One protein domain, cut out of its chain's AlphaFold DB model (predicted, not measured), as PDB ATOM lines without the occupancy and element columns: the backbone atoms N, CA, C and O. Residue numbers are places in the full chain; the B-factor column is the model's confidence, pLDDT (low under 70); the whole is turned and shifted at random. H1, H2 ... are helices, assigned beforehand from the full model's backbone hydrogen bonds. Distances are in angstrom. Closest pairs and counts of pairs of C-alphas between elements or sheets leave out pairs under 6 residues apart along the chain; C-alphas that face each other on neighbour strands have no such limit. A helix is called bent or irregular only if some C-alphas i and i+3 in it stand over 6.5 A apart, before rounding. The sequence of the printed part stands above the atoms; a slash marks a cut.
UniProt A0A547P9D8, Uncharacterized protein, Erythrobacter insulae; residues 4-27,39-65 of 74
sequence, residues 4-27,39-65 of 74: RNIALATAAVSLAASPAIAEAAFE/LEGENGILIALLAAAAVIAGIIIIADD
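AT A GLANCE: This is residues 4 to 27 and 39 to 65 of the 74 residues of an uncharacterized protein of Erythrobacter insulae (UniProt A0A547P9D8). Two long helices, H1 and H2, run in roughly opposite ways as two separate rods with an open gap between them, and H1 is kinked near residue 19. The printed part has 51 residues with two named helices, H1 then H2, and no named strand; the class is all helix. The whole is only just loose, close to extended, with a radius of gyration of the C-alphas of 14.2 A. The outline is flat, spanning 40 by 29 by 12 A.

HOW THE PARTS SIT: Start at residue 4, where H1, residues 4 to 25, begins; near residue 19 it has a kink of 46 degrees. H1 is irregular: C-alphas 16 and 19 are 7.1 A apart. Past the cut, look for H2, residues 44 to 63. H1 and H2 are apart, with no C-alpha of the one within 8 A of the other. Residues 4 to 27, of which 4 to 25 belong to H1, stand free. In H2 every O i to N i+4 pair is within hydrogen-bond range; in H1, 16 of 18 are.

IN THESE COORDINATES: Find C-alpha 4 at (-76.874, 76.504, 6.708); from there H1 runs 29.9 A to C-alpha 25 at (-92.960, 64.693, 28.941). H2 begins at C-alpha 44 and runs 28.5 A to C-alpha 63 at (-82.899, 92.737, 17.554).

THE WHOLE: The two C-alphas farthest apart, those of Arg 4 and Glu 42, are 42.0 A apart. Residues 28 to 38 are not printed, and across this cut C-alphas 27 and 39 are 18.4 A apart. The link from H1 to H2 is the link across the cut. The mean pLDDT of the printed part is 83.1; look for values under 70 at residues 25 to 27, 39 to 40, 42 and 65.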
ATOM      1  N   ARG A   4     -77.576  76.448   5.419       83.50
ATOM      2  CA  ARG A   4     -76.874  76.504   6.708       83.50
ATOM      3  C   ARG A   4     -77.552  77.407   7.745       83.50
ATOM      4  O   ARG A   4     -77.542  77.074   8.921       83.50
ATOM      5  N   ASN A   5     -78.154  78.514   7.321       87.50
ATOM      6  CA  ASN A   5     -78.819  79.443   8.233       87.50
ATOM      7  C   ASN A   5     -80.149  78.861   8.722       87.50
ATOM      8  O   ASN A   5     -80.483  79.016   9.888       87.50
ATOM      9  N   ILE A   6     -80.866  78.137   7.853       88.50
ATOM     10  CA  ILE A   6     -82.093  77.422   8.232       88.50
ATOM     11  C   ILE A   6     -81.753  76.308   9.227       88.50
ATOM     12  O   ILE A   6     -82.374  76.226  10.277       88.50
ATOM     13  N   ALA A   7     -80.715  75.514   8.948       87.56
ATOM     14  CA  ALA A   7     -80.274  74.449   9.846       87.56
ATOM     15  C   ALA A   7     -79.852  74.976  11.232       87.56
ATOM     16  O   ALA A   7     -80.217  74.387  12.247       87.56
ATOM     17  N   LEU A   8     -79.131  76.102  11.284       89.38
ATOM     18  CA  LEU A   8     -78.763  76.751  12.548       89.38
ATOM     19  C   LEU A   8     -79.979  77.296  13.301       89.38
ATOM     20  O   LEU A   8     -80.068  77.108  14.510       89.38
ATOM     21  N   ALA A   9     -80.927  77.922  12.599       88.50
ATOM     22  CA  ALA A   9     -82.154  78.424  13.211       88.50
ATOM     23  C   ALA A   9     -82.992  77.284  13.805       88.50
ATOM     24  O   ALA A   9     -83.425  77.370  14.950       88.50
ATOM     25  N   THR A  10     -83.163  76.180  13.073       88.38
ATOM     26  CA  THR A  10     -83.884  75.003  13.577       88.38
ATOM     27  C   THR A  10     -83.188  74.391  14.792       88.38
ATOM     28  O   THR A  10     -83.856  74.073  15.772       88.38
ATOM     29  N   ALA A  11     -81.856  74.275  14.773       89.31
ATOM     30  CA  ALA A  11     -81.099  73.761  15.914       89.31
ATOM     31  C   ALA A  11     -81.243  74.653  17.156       89.31
ATOM     32  O   ALA A  11     -81.492  74.143  18.247       89.31
ATOM     33  N   ALA A  12     -81.141  75.975  16.993       89.19
ATOM     34  CA  ALA A  12     -81.314  76.930  18.085       89.19
ATOM     35  C   ALA A  12     -82.726  76.854  18.689       89.19
ATOM     36  O   ALA A  12     -82.870  76.799  19.910       89.19
ATOM     37  N   VAL A  13     -83.758  76.767  17.844       90.50
ATOM     38  CA  VAL A  13     -85.153  76.624  18.288       90.50
ATOM     39  C   VAL A  13     -85.376  75.294  19.013       90.50
ATOM     40  O   VAL A  13     -85.991  75.287  20.076       90.50
ATOM     41  N   SER A  14     -84.840  74.176  18.509       89.88
ATOM     42  CA  SER A  14     -84.925  72.883  19.206       89.88
ATOM     43  C   SER A  14     -84.259  72.913  20.582       89.88
ATOM     44  O   SER A  14     -84.797  72.345  21.530       89.88
ATOM     45  N   LEU A  15     -83.112  73.583  20.711       90.06
ATOM     46  CA  LEU A  15     -82.381  73.671  21.977       90.06
ATOM     47  C   LEU A  15     -83.115  74.576  22.982       90.06
ATOM     48  O   LEU A  15     -83.223  74.225  24.154       90.06
ATOM     49  N   ALA A  16     -83.703  75.677  22.506       89.19
ATOM     50  CA  ALA A  16     -84.535  76.572  23.309       89.19
ATOM     51  C   ALA A  16     -85.864  75.930  23.752       89.19
ATOM     52  O   ALA A  16     -86.342  76.215  24.846       89.19
ATOM     53  N   ALA A  17     -86.446  75.046  22.936       87.38
ATOM     54  CA  ALA A  17     -87.689  74.339  23.258       87.38
ATOM     55  C   ALA A  17     -87.479  73.096  24.146       87.38
ATOM     56  O   ALA A  17     -88.438  72.588  24.726       87.38
ATOM     57  N   SER A  18     -86.240  72.607  24.278       88.62
ATOM     58  CA  SER A  18     -85.922  71.397  25.049       88.62
ATOM     59  C   SER A  18     -86.438  71.408  26.499       88.62
ATOM     60  O   SER A  18     -86.926  70.360  26.928       88.62
ATOM     61  N   PRO A  19     -86.372  72.517  27.267       78.62
ATOM     62  CA  PRO A  19     -86.887  72.550  28.637       78.62
ATOM     63  C   PRO A  19     -88.409  72.377  28.699       78.62
ATOM     64  O   PRO A  19     -88.895  71.583  29.495       78.62
ATOM     65  N   ALA A  20     -89.151  73.050  27.811       83.12
ATOM     66  CA  ALA A  20     -90.614  72.984  27.770       83.12
ATOM     67  C   ALA A  20     -91.120  71.583  27.387       83.12
ATOM     68  O   ALA A  20     -92.099  71.089  27.941       83.12
ATOM     69  N   ILE A  21     -90.422  70.907  26.468       82.75
ATOM     70  CA  ILE A  21     -90.739  69.522  26.091       82.75
ATOM     71  C   ILE A  21     -90.433  68.565  27.251       82.75
ATOM     72  O   ILE A  21     -91.201  67.638  27.494       82.75
ATOM     73  N   ALA A  22     -89.333  68.781  27.978       80.50
ATOM     74  CA  ALA A  22     -88.991  67.970  29.144       80.50
ATOM     75  C   ALA A  22     -90.011  68.136  30.282       80.50
ATOM     76  O   ALA A  22     -90.342  67.155  30.939       80.50
ATOM     77  N   GLU A  23     -90.539  69.339  30.489       72.69
ATOM     78  CA  GLU A  23     -91.592  69.591  31.478       72.69
ATOM     79  C   GLU A  23     -92.908  68.889  31.106       72.69
ATOM     80  O   GLU A  23     -93.515  68.239  31.953       72.69
ATOM     81  N   ALA A  24     -93.292  68.902  29.826       71.25
ATOM     82  CA  ALA A  24     -94.499  68.221  29.345       71.25
ATOM     83  C   ALA A  24     -94.379  66.683  29.289       71.25
ATOM     84  O   ALA A  24     -95.380  65.978  29.398       71.25
ATOM     85  N   ALA A  25     -93.173  66.137  29.092       68.44
ATOM     86  CA  ALA A  25     -92.960  64.693  28.941       68.44
ATOM     87  C   ALA A  25     -93.020  63.912  30.268       68.44
ATOM     88  O   ALA A  25     -93.148  62.687  30.253       68.44
ATOM     89  N   PHE A  26     -92.919  64.600  31.407       64.31
ATOM     90  CA  PHE A  26     -92.967  63.987  32.729       64.31
ATOM     91  C   PHE A  26     -94.139  64.550  33.538       64.31
ATOM     92  O   PHE A  26     -93.948  65.379  34.424       64.31
ATOM     93  N   GLU A  27     -95.346  64.030  33.297       63.00
ATOM     94  CA  GLU A  27     -96.463  64.152  34.242       63.00
ATOM     95  C   GLU A  27     -96.101  63.384  35.521       63.00
ATOM     96  O   GLU A  27     -96.396  62.198  35.691       63.00
ATOM     97  N   LEU A  39    -104.070  80.557  37.859       65.06
ATOM     98  CA  LEU A  39    -103.420  80.987  36.624       65.06
ATOM     99  C   LEU A  39    -103.442  79.894  35.545       65.06
ATOM    100  O   LEU A  39    -103.462  80.239  34.372       65.06
ATOM    101  N   GLU A  40    -103.484  78.613  35.922       63.50
ATOM    102  CA  GLU A  40    -103.540  77.479  34.983       63.50
ATOM    103  C   GLU A  40    -104.977  77.123  34.549       63.50
ATOM    104  O   GLU A  40    -105.176  76.412  33.570       63.50
ATOM    105  N   GLY A  41    -105.993  77.657  35.241       71.06
ATOM    106  CA  GLY A  41    -107.411  77.422  34.948       71.06
ATOM    107  C   GLY A  41    -107.918  78.121  33.676       71.06
ATOM    108  O   GLY A  41    -107.189  78.321  32.716       71.06
ATOM    109  N   GLU A  42    -109.186  78.542  33.674       69.75
ATOM    110  CA  GLU A  42    -109.956  79.046  32.510       69.75
ATOM    111  C   GLU A  42    -109.224  80.049  31.583       69.75
ATOM    112  O   GLU A  42    -109.485  80.085  30.383       69.75
ATOM    113  N   ASN A  43    -108.264  80.818  32.110       78.50
ATOM    114  CA  ASN A  43    -107.493  81.819  31.363       78.50
ATOM    115  C   ASN A  43    -106.022  81.439  31.104       78.50
ATOM    116  O   ASN A  43    -105.282  82.253  30.547       78.50
ATOM    117  N   GLY A  44    -105.571  80.240  31.477       80.94
ATOM    118  CA  GLY A  44    -104.165  79.836  31.380       80.94
ATOM    119  C   GLY A  44    -103.624  79.876  29.954       80.94
ATOM    120  O   GLY A  44    -102.525  80.371  29.722       80.94
ATOM    121  N   ILE A  45    -104.441  79.487  28.972       83.75
ATOM    122  CA  ILE A  45    -104.083  79.566  27.546       83.75
ATOM    123  C   ILE A  45    -103.903  81.025  27.100       83.75
ATOM    124  O   ILE A  45    -102.977  81.332  26.350       83.75
ATOM    125  N   LEU A  46    -104.753  81.940  27.576       85.44
ATOM    126  CA  LEU A  46    -104.655  83.365  27.244       85.44
ATOM    127  C   LEU A  46    -103.394  83.985  27.853       85.44
ATOM    128  O   LEU A  46    -102.698  84.744  27.180       85.44
ATOM    129  N   ILE A  47    -103.076  83.632  29.100       87.06
ATOM    130  CA  ILE A  47    -101.864  84.090  29.788       87.06
ATOM    131  C   ILE A  47    -100.615  83.532  29.097       87.06
ATOM    132  O   ILE A  47     -99.679  84.287  28.841       87.06
ATOM    133  N   ALA A  48    -100.613  82.248  28.733       84.75
ATOM    134  CA  ALA A  48     -99.508  81.620  28.013       84.75
ATOM    135  C   ALA A  48     -99.272  82.276  26.643       84.75
ATOM    136  O   ALA A  48     -98.133  82.575  26.283       84.75
ATOM    137  N   LEU A  49    -100.344  82.564  25.898       89.94
ATOM    138  CA  LEU A  49    -100.256  83.218  24.595       89.94
ATOM    139  C   LEU A  49     -99.768  84.667  24.716       89.94
ATOM    140  O   LEU A  49     -98.928  85.099  23.924       89.94
ATOM    141  N   LEU A  50    -100.235  85.402  25.730       90.69
ATOM    142  CA  LEU A  50     -99.772  86.761  26.005       90.69
ATOM    143  C   LEU A  50     -98.294  86.788  26.418       90.69
ATOM    144  O   LEU A  50     -97.538  87.627  25.929       90.69
ATOM    145  N   ALA A  51     -97.867  85.853  27.268       89.88
ATOM    146  CA  ALA A  51     -96.471  85.713  27.670       89.88
ATOM    147  C   ALA A  51     -95.574  85.375  26.468       89.88
ATOM    148  O   ALA A  51     -94.545  86.021  26.270       89.88
ATOM    149  N   ALA A  52     -95.987  84.428  25.622       90.69
ATOM    150  CA  ALA A  52     -95.266  84.086  24.398       90.69
ATOM    151  C   ALA A  52     -95.141  85.294  23.452       90.69
ATOM    152  O   ALA A  52     -94.054  85.573  22.945       90.69
ATOM    153  N   ALA A  53     -96.227  86.052  23.260       92.88
ATOM    154  CA  ALA A  53     -96.214  87.266  22.448       92.88
ATOM    155  C   ALA A  53     -95.264  88.333  23.016       92.88
ATOM    156  O   ALA A  53     -94.511  88.941  22.258       92.88
ATOM    157  N   ALA A  54     -95.253  88.527  24.338       92.94
ATOM    158  CA  ALA A  54     -94.362  89.475  25.002       92.94
ATOM    159  C   ALA A  54     -92.879  89.103  24.827       92.94
ATOM    160  O   ALA A  54     -92.062  89.979  24.547       92.94
ATOM    161  N   VAL A  55     -92.535  87.814  24.932       93.19
ATOM    162  CA  VAL A  55     -91.162  87.331  24.702       93.19
ATOM    163  C   VAL A  55     -90.729  87.593  23.259       93.19
ATOM    164  O   VAL A  55     -89.656  88.150  23.037       93.19
ATOM    165  N   ILE A  56     -91.568  87.252  22.276       92.06
ATOM    166  CA  ILE A  56     -91.262  87.472  20.853       92.06
ATOM    167  C   ILE A  56     -91.109  88.970  20.557       92.06
ATOM    168  O   ILE A  56     -90.145  89.366  19.906       92.06
ATOM    169  N   ALA A  57     -92.017  89.807  21.064       90.25
ATOM    170  CA  ALA A  57     -91.947  91.256  20.890       90.25
ATOM    171  C   ALA A  57     -90.679  91.847  21.523       90.25
ATOM    172  O   ALA A  57     -90.014  92.666  20.894       90.25
ATOM    173  N   GLY A  58     -90.306  91.396  22.724       89.19
ATOM    174  CA  GLY A  58     -89.066  91.809  23.379       89.19
ATOM    175  C   GLY A  58     -87.828  91.459  22.554       89.19
ATOM    176  O   GLY A  58     -86.961  92.308  22.372       89.19
ATOM    177  N   ILE A  59     -87.775  90.246  21.993       88.75
ATOM    178  CA  ILE A  59     -86.674  89.824  21.114       88.75
ATOM    179  C   ILE A  59     -86.600  90.710  19.870       88.75
ATOM    180  O   ILE A  59     -85.507  91.135  19.516       88.75
ATOM    181  N   ILE A  60     -87.732  91.003  19.223       87.50
ATOM    182  CA  ILE A  60     -87.757  91.859  18.028       87.50
ATOM    183  C   ILE A  60     -87.252  93.260  18.368       87.50
ATOM    184  O   ILE A  60     -86.380  93.750  17.674       87.50
ATOM    185  N   ILE A  61     -87.727  93.870  19.458       86.56
ATOM    186  CA  ILE A  61     -87.296  95.216  19.869       86.56
ATOM    187  C   ILE A  61     -85.785  95.269  20.136       86.56
ATOM    188  O   ILE A  61     -85.138  96.245  19.782       86.56
ATOM    189  N   ILE A  62     -85.222  94.230  20.758       80.94
ATOM    190  CA  ILE A  62     -83.778  94.145  21.028       80.94
ATOM    191  C   ILE A  62     -82.985  93.876  19.740       80.94
ATOM    192  O   ILE A  62     -81.851  94.322  19.615       80.94
ATOM    193  N   ALA A  63     -83.555  93.119  18.802       79.00
ATOM    194  CA  ALA A  63     -82.899  92.737  17.554       79.00
ATOM    195  C   ALA A  63     -83.027  93.784  16.433       79.00
ATOM    196  O   ALA A  63     -82.278  93.691  15.466       79.00
ATOM    197  N   ASP A  64     -83.954  94.738  16.548       74.44
ATOM    198  CA  ASP A  64     -84.196  95.832  15.590       74.44
ATOM    199  C   ASP A  64     -83.231  97.020  15.782       74.44
ATOM    200  O   ASP A  64     -83.416  98.084  15.198       74.44
ATOM    201  N   ASP A  65     -82.193  96.861  16.612       69.12
ATOM    202  CA  ASP A  65     -81.097  97.822  16.703       69.12
ATOM    203  C   ASP A  65     -80.257  97.768  15.411       69.12
ATOM    204  O   ASP A  65     -79.253  97.064  15.316       69.12
TER     205      ASP A  65